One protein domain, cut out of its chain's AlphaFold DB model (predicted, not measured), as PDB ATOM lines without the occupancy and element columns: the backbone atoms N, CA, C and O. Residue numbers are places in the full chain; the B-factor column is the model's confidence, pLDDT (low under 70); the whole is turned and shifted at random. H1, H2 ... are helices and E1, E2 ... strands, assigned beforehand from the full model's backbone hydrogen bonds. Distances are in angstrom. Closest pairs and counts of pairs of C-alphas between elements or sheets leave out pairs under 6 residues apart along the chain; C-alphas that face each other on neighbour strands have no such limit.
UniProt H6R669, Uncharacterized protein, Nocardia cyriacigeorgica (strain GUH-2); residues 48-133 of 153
ATOM      1  N   MET A  48     -35.838  31.656 -43.315       64.69
ATOM      2  CA  MET A  48     -36.055  32.942 -42.645       64.69
ATOM      3  C   MET A  48     -34.782  33.789 -42.754       64.69
ATOM      4  O   MET A  48     -33.685  33.303 -42.476       64.69
ATOM      5  N   LYS A  49     -34.917  35.059 -43.147       67.62
ATOM      6  CA  LYS A  49     -33.805  36.012 -43.269       67.62
ATOM      7  C   LYS A  49     -34.050  37.191 -42.329       67.62
ATOM      8  O   LYS A  49     -35.098  37.831 -42.407       67.62
ATOM      9  N   LEU A  50     -33.093  37.480 -41.451       66.00
ATOM     10  CA  LEU A  50     -33.048  38.738 -40.706       66.00
ATOM     11  C   LEU A  50     -32.315  39.763 -41.561       66.00
ATOM     12  O   LEU A  50     -31.235  39.475 -42.078       66.00
ATOM     13  N   VAL A  51     -32.912  40.941 -41.712       60.62
ATOM     14  CA  VAL A  51     -32.357  42.064 -42.471       60.62
ATOM     15  C   VAL A  51     -32.629  43.343 -41.682       60.62
ATOM     16  O   VAL A  51     -33.728  43.511 -41.151       60.62
ATOM     17  N   SER A  52     -31.641  44.229 -41.586       53.88
ATOM     18  CA  SER A  52     -31.861  45.615 -41.148       53.88
ATOM     19  C   SER A  52     -32.452  46.435 -42.317       53.88
ATOM     20  O   SER A  52     -32.002  46.261 -43.446       53.88
ATOM     21  N   GLY A  53     -33.507  47.239 -42.088       46.56
ATOM     22  CA  GLY A  53     -34.292  47.941 -43.138       46.56
ATOM     23  C   GLY A  53     -33.470  48.924 -44.001       46.56
ATOM     24  O   GLY A  53     -32.317  49.191 -43.697       46.56
ATOM     25  N   ASP A  54     -33.933  49.528 -45.102       41.41
ATOM     26  CA  ASP A  54     -35.180  49.529 -45.882       41.41
ATOM     27  C   ASP A  54     -34.827  49.045 -47.308       41.41
ATOM     28  O   ASP A  54     -33.882  49.539 -47.927       41.41
ATOM     29  N   GLY A  55     -35.545  48.044 -47.818       40.41
ATOM     30  CA  GLY A  55     -35.419  47.581 -49.203       40.41
ATOM     31  C   GLY A  55     -34.501  46.363 -49.442       40.41
ATOM     32  O   GLY A  55     -33.492  46.170 -48.763       40.41
ATOM     33  N   PRO A  56     -34.832  45.519 -50.440       46.78
ATOM     34  CA  PRO A  56     -34.088  44.299 -50.778       46.78
ATOM     35  C   PRO A  56     -32.686  44.551 -51.369       46.78
ATOM     36  O   PRO A  56     -31.963  43.590 -51.621       46.78
ATOM     37  N   GLU A  57     -32.303  45.815 -51.580       44.31
ATOM     38  CA  GLU A  57     -31.096  46.207 -52.321       44.31
ATOM     39  C   GLU A  57     -29.922  46.654 -51.432       44.31
ATOM     40  O   GLU A  57     -28.791  46.748 -51.910       44.31
ATOM     41  N   SER A  58     -30.133  46.866 -50.127       45.53
ATOM     42  CA  SER A  58     -29.037  47.206 -49.210       45.53
ATOM     43  C   SER A  58     -28.293  45.954 -48.743       45.53
ATOM     44  O   SER A  58     -28.635  45.338 -47.740       45.53
ATOM     45  N   GLY A  59     -27.252  45.602 -49.500       50.41
ATOM     46  CA  GLY A  59     -25.991  45.060 -48.989       50.41
ATOM     47  C   GLY A  59     -26.056  43.767 -48.169       50.41
ATOM     48  O   GLY A  59     -26.397  43.759 -46.990       50.41
ATOM     49  N   SER A  60     -25.544  42.689 -48.767       56.91
ATOM     50  CA  SER A  60     -25.247  41.359 -48.193       56.91
ATOM     51  C   SER A  60     -24.715  41.346 -46.739       56.91
ATOM     52  O   SER A  60     -24.931  40.395 -45.986       56.91
ATOM     53  N   VAL A  61     -24.059  42.433 -46.328       57.69
ATOM     54  CA  VAL A  61     -23.463  42.675 -45.010       57.69
ATOM     55  C   VAL A  61     -24.504  42.729 -43.877       57.69
ATOM     56  O   VAL A  61     -24.231  42.284 -42.767       57.69
ATOM     57  N   ARG A  62     -25.734  43.189 -44.138       67.88
ATOM     58  CA  ARG A  62     -26.772  43.405 -43.103       67.88
ATOM     59  C   ARG A  62     -27.762  42.256 -42.956       67.88
ATOM     60  O   ARG A  62     -28.885  42.452 -42.491       67.88
ATOM     61  N   SER A  63     -27.371  41.061 -43.391       68.50
ATOM     62  CA  SER A  63     -28.269  39.914 -43.390       68.50
ATOM     63  C   SER A  63     -27.737  38.698 -42.655       68.50
ATOM     64  O   SER A  63     -26.553  38.374 -42.730       68.50
ATOM     65  N   ALA A  64     -28.652  38.020 -41.965       73.62
ATOM     66  CA  ALA A  64     -28.436  36.709 -41.375       73.62
ATOM     67  C   ALA A  64     -29.507  35.734 -41.875       73.62
ATOM     68  O   ALA A  64     -30.677  36.090 -42.025       73.62
ATOM     69  N   TRP A  65     -29.108  34.491 -42.112       78.94
ATOM     70  CA  TRP A  65     -29.969  33.420 -42.594       78.94
ATOM     71  C   TRP A  65     -30.213  32.422 -41.476       78.94
ATOM     72  O   TRP A  65     -29.269  31.902 -40.882       78.94
ATOM     73  N   TYR A  66     -31.475  32.130 -41.203       76.94
ATOM     74  CA  TYR A  66     -31.846  31.100 -40.253       76.94
ATOM     75  C   TYR A  66     -31.466  29.731 -40.801       76.94
ATOM     76  O   TYR A  66     -31.815  29.383 -41.930       76.94
ATOM     77  N   VAL A  67     -30.772  28.946 -39.984       80.69
ATOM     78  CA  VAL A  67     -30.327  27.591 -40.342       80.69
ATOM     79  C   VAL A  67     -30.988  26.509 -39.482       80.69
ATOM     80  O   VAL A  67     -30.646  25.337 -39.602       80.69
ATOM     81  N   GLY A  68     -31.957  26.878 -38.633       73.31
ATOM     82  CA  GLY A  68     -32.661  25.957 -37.735       73.31
ATOM     83  C   GLY A  68     -32.193  26.043 -36.282       73.31
ATOM     84  O   GLY A  68     -31.154  26.621 -35.983       73.31
ATOM     85  N   GLN A  69     -32.972  25.467 -35.358       79.62
ATOM     86  CA  GLN A  69     -32.621  25.335 -33.932       79.62
ATOM     87  C   GLN A  69     -32.193  26.650 -33.250       79.62
ATOM     88  O   GLN A  69     -31.248  26.668 -32.462       79.62
ATOM     89  N   ASN A  70     -32.876  27.760 -33.550       77.56
ATOM     90  CA  ASN A  70     -32.537  29.084 -33.010       77.56
ATOM     91  C   ASN A  70     -31.120  29.570 -33.399       77.56
ATOM     92  O   ASN A  70     -30.514  30.366 -32.680       77.56
ATOM     93  N   ARG A  71     -30.582  29.073 -34.524       79.69
ATOM     94  CA  ARG A  71     -29.263  29.427 -35.054       79.69
ATOM     95  C   ARG A  71     -29.349  30.157 -36.386       79.69
ATOM     96  O   ARG A  71     -30.197  29.870 -37.233       79.69
ATOM     97  N   TRP A  72     -28.397  31.060 -36.576       84.38
ATOM     98  CA  TRP A  72     -28.294  31.942 -37.728       84.38
ATOM     99  C   TRP A  72     -26.884  31.907 -38.301       84.38
ATOM    100  O   TRP A  72     -25.905  31.903 -37.557       84.38
ATOM    101  N   SER A  73     -26.787  31.892 -39.622       81.62
ATOM    102  CA  SER A  73     -25.552  32.049 -40.385       81.62
ATOM    103  C   SER A  73     -25.477  33.465 -40.950       81.62
ATOM    104  O   SER A  73     -26.513  34.079 -41.198       81.62
ATOM    105  N   MET A  74     -24.276  33.991 -41.163       81.12
ATOM    106  CA  MET A  74     -24.040  35.311 -41.758       81.12
ATOM    107  C   MET A  74     -22.938  35.187 -42.815       81.12
ATOM    108  O   MET A  74     -21.939  34.515 -42.581       81.12
ATOM    109  N   LEU A  75     -23.102  35.821 -43.981       73.06
ATOM    110  CA  LEU A  75     -22.187  35.678 -45.125       73.06
ATOM    111  C   LEU A  75     -20.775  36.187 -44.810       73.06
ATOM    112  O   LEU A  75     -19.798  35.655 -45.323       73.06
ATOM    113  N   TRP A  76     -20.674  37.179 -43.931       72.38
ATOM    114  CA  TRP A  76     -19.418  37.763 -43.455       72.38
ATOM    115  C   TRP A  76     -18.829  37.031 -42.229       72.38
ATOM    116  O   TRP A  76     -17.738  37.366 -41.779       72.38
ATOM    117  N   LEU A  77     -19.500  35.987 -41.721       73.50
ATOM    118  CA  LEU A  77     -18.965  35.034 -40.735       73.50
ATOM    119  C   LEU A  77     -19.024  33.601 -41.293       73.50
ATOM    120  O   LEU A  77     -19.801  32.769 -40.804       73.50
ATOM    121  N   PRO A  78     -18.210  33.276 -42.315       67.81
ATOM    122  CA  PRO A  78     -18.235  31.957 -42.930       67.81
ATOM    123  C   PRO A  78     -17.888  30.863 -41.912       67.81
ATOM    124  O   PRO A  78     -16.955  30.984 -41.118       67.81
ATOM    125  N   GLY A  79     -18.659  29.774 -41.931       72.38
ATOM    126  CA  GLY A  79     -18.423  28.602 -41.084       72.38
ATOM    127  C   GLY A  79     -18.848  28.752 -39.621       72.38
ATOM    128  O   GLY A  79     -18.634  27.824 -38.840       72.38
ATOM    129  N   ARG A  80     -19.476  29.872 -39.229       77.31
ATOM    130  CA  ARG A  80     -20.051  30.035 -37.888       77.31
ATOM    131  C   ARG A  80     -21.559  30.226 -37.937       77.31
ATOM    132  O   ARG A  80     -22.092  30.992 -38.730       77.31
ATOM    133  N   THR A  81     -22.233  29.549 -37.014       83.25
ATOM    134  CA  THR A  81     -23.638  29.795 -36.693       83.25
ATOM    135  C   THR A  81     -23.729  30.382 -35.298       83.25
ATOM    136  O   THR A  81     -23.098  29.846 -34.383       83.25
ATOM    137  N   VAL A  82     -24.533  31.420 -35.114       83.69
ATOM    138  CA  VAL A  82     -24.713  32.096 -33.824       83.69
ATOM    139  C   VAL A  82     -26.168  31.986 -33.355       83.69
ATOM    140  O   VAL A  82     -27.057  31.795 -34.189       83.69
ATOM    141  N   PRO A  83     -26.447  32.076 -32.042       85.31
ATOM    142  CA  PRO A  83     -27.820  32.137 -31.552       85.31
ATOM    143  C   PRO A  83     -28.516  33.431 -32.002       85.31
ATOM    144  O   PRO A  83     -27.861  34.411 -32.361       85.31
ATOM    145  N   THR A  84     -29.850  33.446 -31.959       81.62
ATOM    146  CA  THR A  84     -30.682  34.596 -32.371       81.62
ATOM    147  C   THR A  84     -30.256  35.919 -31.735       81.62
ATOM    148  O   THR A  84     -30.178  36.925 -32.429       81.62
ATOM    149  N   GLU A  85     -29.923  35.928 -30.444       81.56
ATOM    150  CA  GLU A  85     -29.468  37.135 -29.741       81.56
ATOM    151  C   GLU A  85     -28.171  37.709 -30.331       81.56
ATOM    152  O   GLU A  85     -28.097  38.902 -30.619       81.56
ATOM    153  N   CYS A  86     -27.191  36.851 -30.619       84.19
ATOM    154  CA  CYS A  86     -25.945  37.242 -31.268       84.19
ATOM    155  C   CYS A  86     -26.180  37.682 -32.718       84.19
ATOM    156  O   CYS A  86     -25.517  38.599 -33.186       84.19
ATOM    157  N   ALA A  87     -27.126  37.062 -33.431       82.31
ATOM    158  CA  ALA A  87     -27.478  37.460 -34.794       82.31
ATOM    159  C   ALA A  87     -28.102  38.862 -34.839       82.31
ATOM    160  O   ALA A  87     -27.754  39.673 -35.694       82.31
ATOM    161  N   VAL A  88     -28.989  39.168 -33.890       81.62
ATOM    162  CA  VAL A  88     -29.596  40.499 -33.760       81.62
ATOM    163  C   VAL A  88     -28.546  41.537 -33.361       81.62
ATOM    164  O   VAL A  88     -28.500  42.603 -33.971       81.62
ATOM    165  N   ALA A  89     -27.686  41.222 -32.388       83.75
ATOM    166  CA  ALA A  89     -26.588  42.096 -31.972       83.75
ATOM    167  C   ALA A  89     -25.627  42.397 -33.136       83.75
ATOM    168  O   ALA A  89     -25.291  43.550 -33.391       83.75
ATOM    169  N   ALA A  90     -25.267  41.372 -33.912       84.25
ATOM    170  CA  ALA A  90     -24.431  41.499 -35.101       84.25
ATOM    171  C   ALA A  90     -25.028  42.451 -36.143       84.25
ATOM    172  O   ALA A  90     -24.338  43.343 -36.631       84.25
ATOM    173  N   ILE A  91     -26.310  42.275 -36.476       82.12
ATOM    174  CA  ILE A  91     -26.989  43.118 -37.467       82.12
ATOM    175  C   ILE A  91     -27.083  44.567 -36.974       82.12
ATOM    176  O   ILE A  91     -26.828  45.481 -37.753       82.12
ATOM    177  N   ARG A  92     -27.386  44.786 -35.687       81.25
ATOM    178  CA  ARG A  92     -27.430  46.131 -35.086       81.25
ATOM    179  C   ARG A  92     -26.076  46.823 -35.128       81.25
ATOM    180  O   ARG A  92     -25.988  47.962 -35.578       81.25
ATOM    181  N   ALA A  93     -25.020  46.132 -34.707       83.88
ATOM    182  CA  ALA A  93     -23.669  46.671 -34.755       83.88
ATOM    183  C   ALA A  93     -23.246  46.992 -36.199       83.88
ATOM    184  O   ALA A  93     -22.664  48.046 -36.442       83.88
ATOM    185  N   ALA A  94     -23.577  46.125 -37.161       83.00
ATOM    186  CA  ALA A  94     -23.264  46.339 -38.570       83.00
ATOM    187  C   ALA A  94     -24.013  47.544 -39.159       83.00
ATOM    188  O   ALA A  94     -23.425  48.326 -39.901       83.00
ATOM    189  N   GLU A  95     -25.290  47.721 -38.816       81.75
ATOM    190  CA  GLU A  95     -26.085  48.879 -39.235       81.75
ATOM    191  C   GLU A  95     -25.485  50.185 -38.718       81.75
ATOM    192  O   GLU A  95     -25.263  51.107 -39.503       81.75
ATOM    193  N   VAL A  96     -25.174  50.235 -37.419       82.12
ATOM    194  CA  VAL A  96     -24.582  51.420 -36.797       82.12
ATOM    195  C   VAL A  96     -23.232  51.736 -37.434       82.12
ATOM    196  O   VAL A  96     -23.010  52.877 -37.820       82.12
ATOM    197  N   LEU A  97     -22.352  50.747 -37.611       81.50
ATOM    198  CA  LEU A  97     -21.035  50.959 -38.217       81.50
ATOM    199  C   LEU A  97     -21.110  51.399 -39.683       81.50
ATOM    200  O   LEU A  97     -20.289  52.209 -40.105       81.50
ATOM    201  N   ASP A  98     -22.089  50.917 -40.449       81.69
ATOM    202  CA  ASP A  98     -22.289  51.353 -41.837       81.69
ATOM    203  C   ASP A  98     -22.704  52.832 -41.922       81.69
ATOM    204  O   ASP A  98     -22.336  53.530 -42.865       81.69
ATOM    205  N   GLY A  99     -23.367  53.347 -40.880       76.25
ATOM    206  CA  GLY A  99     -23.626  54.779 -40.698       76.25
ATOM    207  C   GLY A  99     -22.382  55.626 -40.388       76.25
ATOM    208  O   GLY A  99     -22.495  56.849 -40.350       76.25
ATOM    209  N   ARG A 100     -21.209  55.002 -40.189       79.38
ATOM    210  CA  ARG A 100     -19.916  55.640 -39.870       79.38
ATOM    211  C   ARG A 100     -20.017  56.673 -38.737       79.38
ATOM    212  O   ARG A 100     -19.779  57.862 -38.964       79.38
ATOM    213  N   PRO A 101     -20.373  56.235 -37.518       80.12
ATOM    214  CA  PRO A 101     -20.535  57.127 -36.380       80.12
ATOM    215  C   PRO A 101     -19.221  57.846 -36.065       80.12
ATOM    216  O   PRO A 101     -18.131  57.277 -36.181       80.12
ATOM    217  N   GLY A 102     -19.330  59.112 -35.658       79.75
ATOM    218  CA  GLY A 102     -18.185  59.905 -35.213       79.75
ATOM    219  C   GLY A 102     -17.581  59.354 -33.918       79.75
ATOM    220  O   GLY A 102     -18.219  58.602 -33.188       79.75
ATOM    221  N   MET A 103     -16.346  59.735 -33.593       77.06
ATOM    222  CA  MET A 103     -15.630  59.199 -32.423       77.06
ATOM    223  C   MET A 103     -16.323  59.511 -31.080       77.06
ATOM    224  O   MET A 103     -16.278  58.694 -30.164       77.06
ATOM    225  N   ASP A 104     -17.019  60.646 -30.990       79.00
ATOM    226  CA  ASP A 104     -17.755  61.094 -29.796       79.00
ATOM    227  C   ASP A 104     -19.229  60.642 -29.773       79.00
ATOM    228  O   ASP A 104     -20.027  61.128 -28.968       79.00
ATOM    229  N   ASP A 105     -19.621  59.739 -30.675       80.38
ATOM    230  CA  ASP A 105     -21.017  59.344 -30.825       80.38
ATOM    231  C   ASP A 105     -21.500  58.472 -29.640       80.38
ATOM    232  O   ASP A 105     -20.865  57.467 -29.291       80.38
ATOM    233  N   PRO A 106     -22.641  58.797 -29.000       81.38
ATOM    234  CA  PRO A 106     -23.177  58.020 -27.882       81.38
ATOM    235  C   PRO A 106     -23.636  56.600 -28.256       81.38
ATOM    236  O   PRO A 106     -24.029  55.854 -27.355       81.38
ATOM    237  N   VAL A 107     -23.596  56.193 -29.531       83.75
ATOM    238  CA  VAL A 107     -23.896  54.810 -29.950       83.75
ATOM    239  C   VAL A 107     -22.784  53.810 -29.614       83.75
ATOM    240  O   VAL A 107     -23.064  52.614 -29.503       83.75
ATOM    241  N   TRP A 108     -21.538  54.259 -29.401       83.44
ATOM    242  CA  TRP A 108     -20.395  53.364 -29.167       83.44
ATOM    243  C   TRP A 108     -20.589  52.375 -28.007       83.44
ATOM    244  O   TRP A 108     -20.312  51.191 -28.206       83.44
ATOM    245  N   PRO A 109     -21.105  52.760 -26.822       85.38
ATOM    246  CA  PRO A 109     -21.395  51.808 -25.751       85.38
ATOM    247  C   PRO A 109     -22.320  50.654 -26.167       85.38
ATOM    248  O   PRO A 109     -22.112  49.514 -25.740       85.38
ATOM    249  N   CYS A 110     -23.323  50.938 -27.004       84.12
ATOM    250  CA  CYS A 110     -24.232  49.926 -27.539       84.12
ATOM    251  C   CYS A 110     -23.505  49.013 -28.527       84.12
ATOM    252  O   CYS A 110     -23.564  47.798 -28.367       84.12
ATOM    253  N   VAL A 111     -22.733  49.586 -29.457       85.50
ATOM    254  CA  VAL A 111     -21.916  48.819 -30.410       85.50
ATOM    255  C   VAL A 111     -20.955  47.888 -29.674       85.50
ATOM    256  O   VAL A 111     -20.935  46.699 -29.967       85.50
ATOM    257  N   HIS A 112     -20.214  48.380 -28.674       85.81
ATOM    258  CA  HIS A 112     -19.289  47.563 -27.880       85.81
ATOM    259  C   HIS A 112     -19.984  46.419 -27.137       85.81
ATOM    260  O   HIS A 112     -19.429  45.326 -27.043       85.81
ATOM    261  N   SER A 113     -21.187  46.661 -26.615       85.44
ATOM    262  CA  SER A 113     -21.976  45.620 -25.952       85.44
ATOM    263  C   SER A 113     -22.415  44.544 -26.949       85.44
ATOM    264  O   SER A 113     -22.247  43.356 -26.680       85.44
ATOM    265  N   ASP A 114     -22.906  44.959 -28.118       85.81
ATOM    266  CA  ASP A 114     -23.398  44.066 -29.167       85.81
ATOM    267  C   ASP A 114     -22.270  43.227 -29.791       85.81
ATOM    268  O   ASP A 114     -22.403  42.007 -29.921       85.81
ATOM    269  N   VAL A 115     -21.122  43.835 -30.113       85.19
ATOM    270  CA  VAL A 115     -19.962  43.095 -30.644       85.19
ATOM    271  C   VAL A 115     -19.293  42.214 -29.587       85.19
ATOM    272  O   VAL A 115     -18.782  41.139 -29.909       85.19
ATOM    273  N   GLY A 116     -19.381  42.605 -28.311       83.88
ATOM    274  CA  GLY A 116     -18.882  41.821 -27.185       83.88
ATOM    275  C   GLY A 116     -19.607  40.483 -27.037       83.88
ATOM    276  O   GLY A 116     -18.969  39.475 -26.737       83.88
ATOM    277  N   LEU A 117     -20.910  40.429 -27.345       83.62
ATOM    278  CA  LEU A 117     -21.681  39.176 -27.384       83.62
ATOM    279  C   LEU A 117     -21.185  38.200 -28.461       83.62
ATOM    280  O   LEU A 117     -21.409  36.995 -28.357       83.62
ATOM    281  N   LEU A 118     -20.522  38.709 -29.498       81.75
ATOM    282  CA  LEU A 118     -19.938  37.913 -30.581       81.75
ATOM    283  C   LEU A 118     -18.465  37.561 -30.316       81.75
ATOM    284  O   LEU A 118     -17.874  36.802 -31.085       81.75
ATOM    285  N   GLY A 119     -17.890  38.086 -29.230       84.25
ATOM    286  CA  GLY A 119     -16.482  37.928 -28.883       84.25
ATOM    287  C   GLY A 119     -15.538  38.803 -29.708       84.25
ATOM    288  O   GLY A 119     -14.365  38.460 -29.812       84.25
ATOM    289  N   TYR A 120     -16.037  39.896 -30.295       83.12
ATOM    290  CA  TYR A 120     -15.238  40.852 -31.064       83.12
ATOM    291  C   TYR A 120     -15.188  42.219 -30.382       83.12
ATOM    292  O   TYR A 120     -16.123  42.645 -29.703       83.12
ATOM    293  N   THR A 121     -14.104  42.949 -30.615       85.81
ATOM    294  CA  THR A 121     -14.051  44.397 -30.392       85.81
ATOM    295  C   THR A 121     -14.754  45.145 -31.527       85.81
ATOM    296  O   THR A 121     -14.942  44.615 -32.622       85.81
ATOM    297  N   ALA A 122     -15.145  46.405 -31.294       83.19
ATOM    298  CA  ALA A 122     -15.846  47.198 -32.311       83.19
ATOM    299  C   ALA A 122     -14.971  47.401 -33.558       83.19
ATOM    300  O   ALA A 122     -15.470  47.391 -34.682       83.19
ATOM    301  N   ARG A 123     -13.654  47.504 -33.352       81.44
ATOM    302  CA  ARG A 123     -12.652  47.623 -34.408       81.44
ATOM    303  C   ARG A 123     -12.486  46.336 -35.214       81.44
ATOM    304  O   ARG A 123     -12.494  46.394 -36.438       81.44
ATOM    305  N   GLU A 124     -12.361  45.183 -34.554       84.56
ATOM    306  CA  GLU A 124     -12.297  43.882 -35.244       84.56
ATOM    307  C   GLU A 124     -13.574  43.620 -36.037       84.56
ATOM    308  O   GLU A 124     -13.520  43.156 -37.173       84.56
ATOM    309  N   PHE A 125     -14.720  43.969 -35.457       83.75
ATOM    310  CA  PHE A 125     -16.003  43.826 -36.118       83.75
ATOM    311  C   PHE A 125     -16.126  44.758 -37.333       83.75
ATOM    312  O   PHE A 125     -16.510  44.302 -38.402       83.75
ATOM    313  N   ALA A 126     -15.716  46.027 -37.234       83.94
ATOM    314  CA  ALA A 126     -15.673  46.936 -38.384       83.94
ATOM    315  C   ALA A 126     -14.740  46.428 -39.500       83.94
ATOM    316  O   ALA A 126     -15.112  46.453 -40.674       83.94
ATOM    317  N   ALA A 127     -13.571  45.893 -39.132       83.31
ATOM    318  CA  ALA A 127     -12.632  45.300 -40.080       83.31
ATOM    319  C   ALA A 127     -13.216  44.062 -40.786       83.31
ATOM    320  O   ALA A 127     -13.040  43.918 -41.995       83.31
ATOM    321  N   LEU A 128     -13.961  43.209 -40.069       83.00
ATOM    322  CA  LEU A 128     -14.679  42.068 -40.657       83.00
ATOM    323  C   LEU A 128     -15.712  42.501 -41.704       83.00
ATOM    324  O   LEU A 128     -15.923  41.795 -42.688       83.00
ATOM    325  N   LEU A 129     -16.339  43.658 -41.502       79.88
ATOM    326  CA  LEU A 129     -17.312  44.225 -42.437       79.88
ATOM    327  C   LEU A 129     -16.654  45.049 -43.559       79.88
ATOM    328  O   LEU A 129     -17.353  45.507 -44.459       79.88
ATOM    329  N   GLY A 130     -15.330  45.242 -43.523       78.88
ATOM    330  CA  GLY A 130     -14.604  46.086 -44.477       78.88
ATOM    331  C   GLY A 130     -14.919  47.580 -44.340       78.88
ATOM    332  O   GLY A 130     -14.789  48.324 -45.312       78.88
ATOM    333  N   ILE A 131     -15.362  48.019 -43.159       79.62
ATOM    334  CA  ILE A 131     -15.736  49.408 -42.892       79.62
ATOM    335  C   ILE A 131     -14.551  50.124 -42.245       79.62
ATOM    336  O   ILE A 131     -14.115  49.767 -41.151       79.62
ATOM    337  N   ASP A 132     -14.062  51.171 -42.909       72.06
ATOM    338  CA  ASP A 132     -13.083  52.093 -42.336       72.06
ATOM    339  C   ASP A 132     -13.804  53.001 -41.328       72.06
ATOM    340  O   ASP A 132     -14.477  53.969 -41.691       72.06
ATOM    341  N   CYS A 133     -13.765  52.594 -40.058       67.06
ATOM    342  CA  CYS A 133     -14.422  53.278 -38.953       67.06
ATOM    343  C   CYS A 133     -13.368  53.704 -37.921       67.06
ATOM    344  O   CYS A 133     -12.586  52.853 -37.481       67.06
TER     345      CYS A 133
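AT A GLANCE: This is residues 48 to 133 of the 153 residues of an uncharacterized protein of Nocardia cyriacigeorgica (strain GUH-2) (UniProt H6R669). A strongly twisted antiparallel sheet, E1 E2 E3 E4, has the long helix H1 over one face; H1 runs on past the sheet, and H2 folds back beside it, with H3 next to H2. The sheet makes one end of the domain, and H2 and H3 are away from it. The printed part has 86 residues, with four named strands followed by three named helices, a mixed class in two layers, H1 on one face of the sheet. It is compact, with a radius of gyration of the C-alphas of 12.3 A and spans of 39 by 28 by 19 A.

IN THESE COORDINATES: The strands are E1, residues 49 to 51, from C-alpha 49 at (-33.805, 36.012, -43.269); E2, 63 to 68, 15.7 A long; E3, 71 to 74; and E4, 77 to 83, 13.1 A. H1, residues 84 to 98, measures 21.0 A. H2 is 108 to 116, and H3 is 122 to 128, ending at (-14.679, 42.068, -40.657).

HOW THE PARTS SIT: The strands form a meander, each the antiparallel neighbour of the one before. N 50 and O 64 are 2.8 A apart between E1 and E2, N 65 and O 73 2.8 A between E2 and E3, and N 72 and O 82 2.8 A between E3 and E4. H1 runs along the strands, at 4 degrees to E2 on the local plane, at a height over the sheet of 8.9 A. H1 and H2, a helical hairpin, touch at a steep tilt of 42 degrees, opposite ways; their closest C-alphas, Ala 89 and Asp 114, are 4.7 A apart. H2 and H3 touch, closest at the C-alphas of His 112 and Ala 122, 5.6 A. In H1, H2 and H3 every O i to N i+4 pair is within hydrogen-bond range.

THE WHOLE: The farthest C-alphas, Gly 68 and Asp 104, are 39.0 A apart. The printed part has no cut; the link E1 to E2 is long. Residues 48 to 63, 78 and 133 have pLDDT under 70.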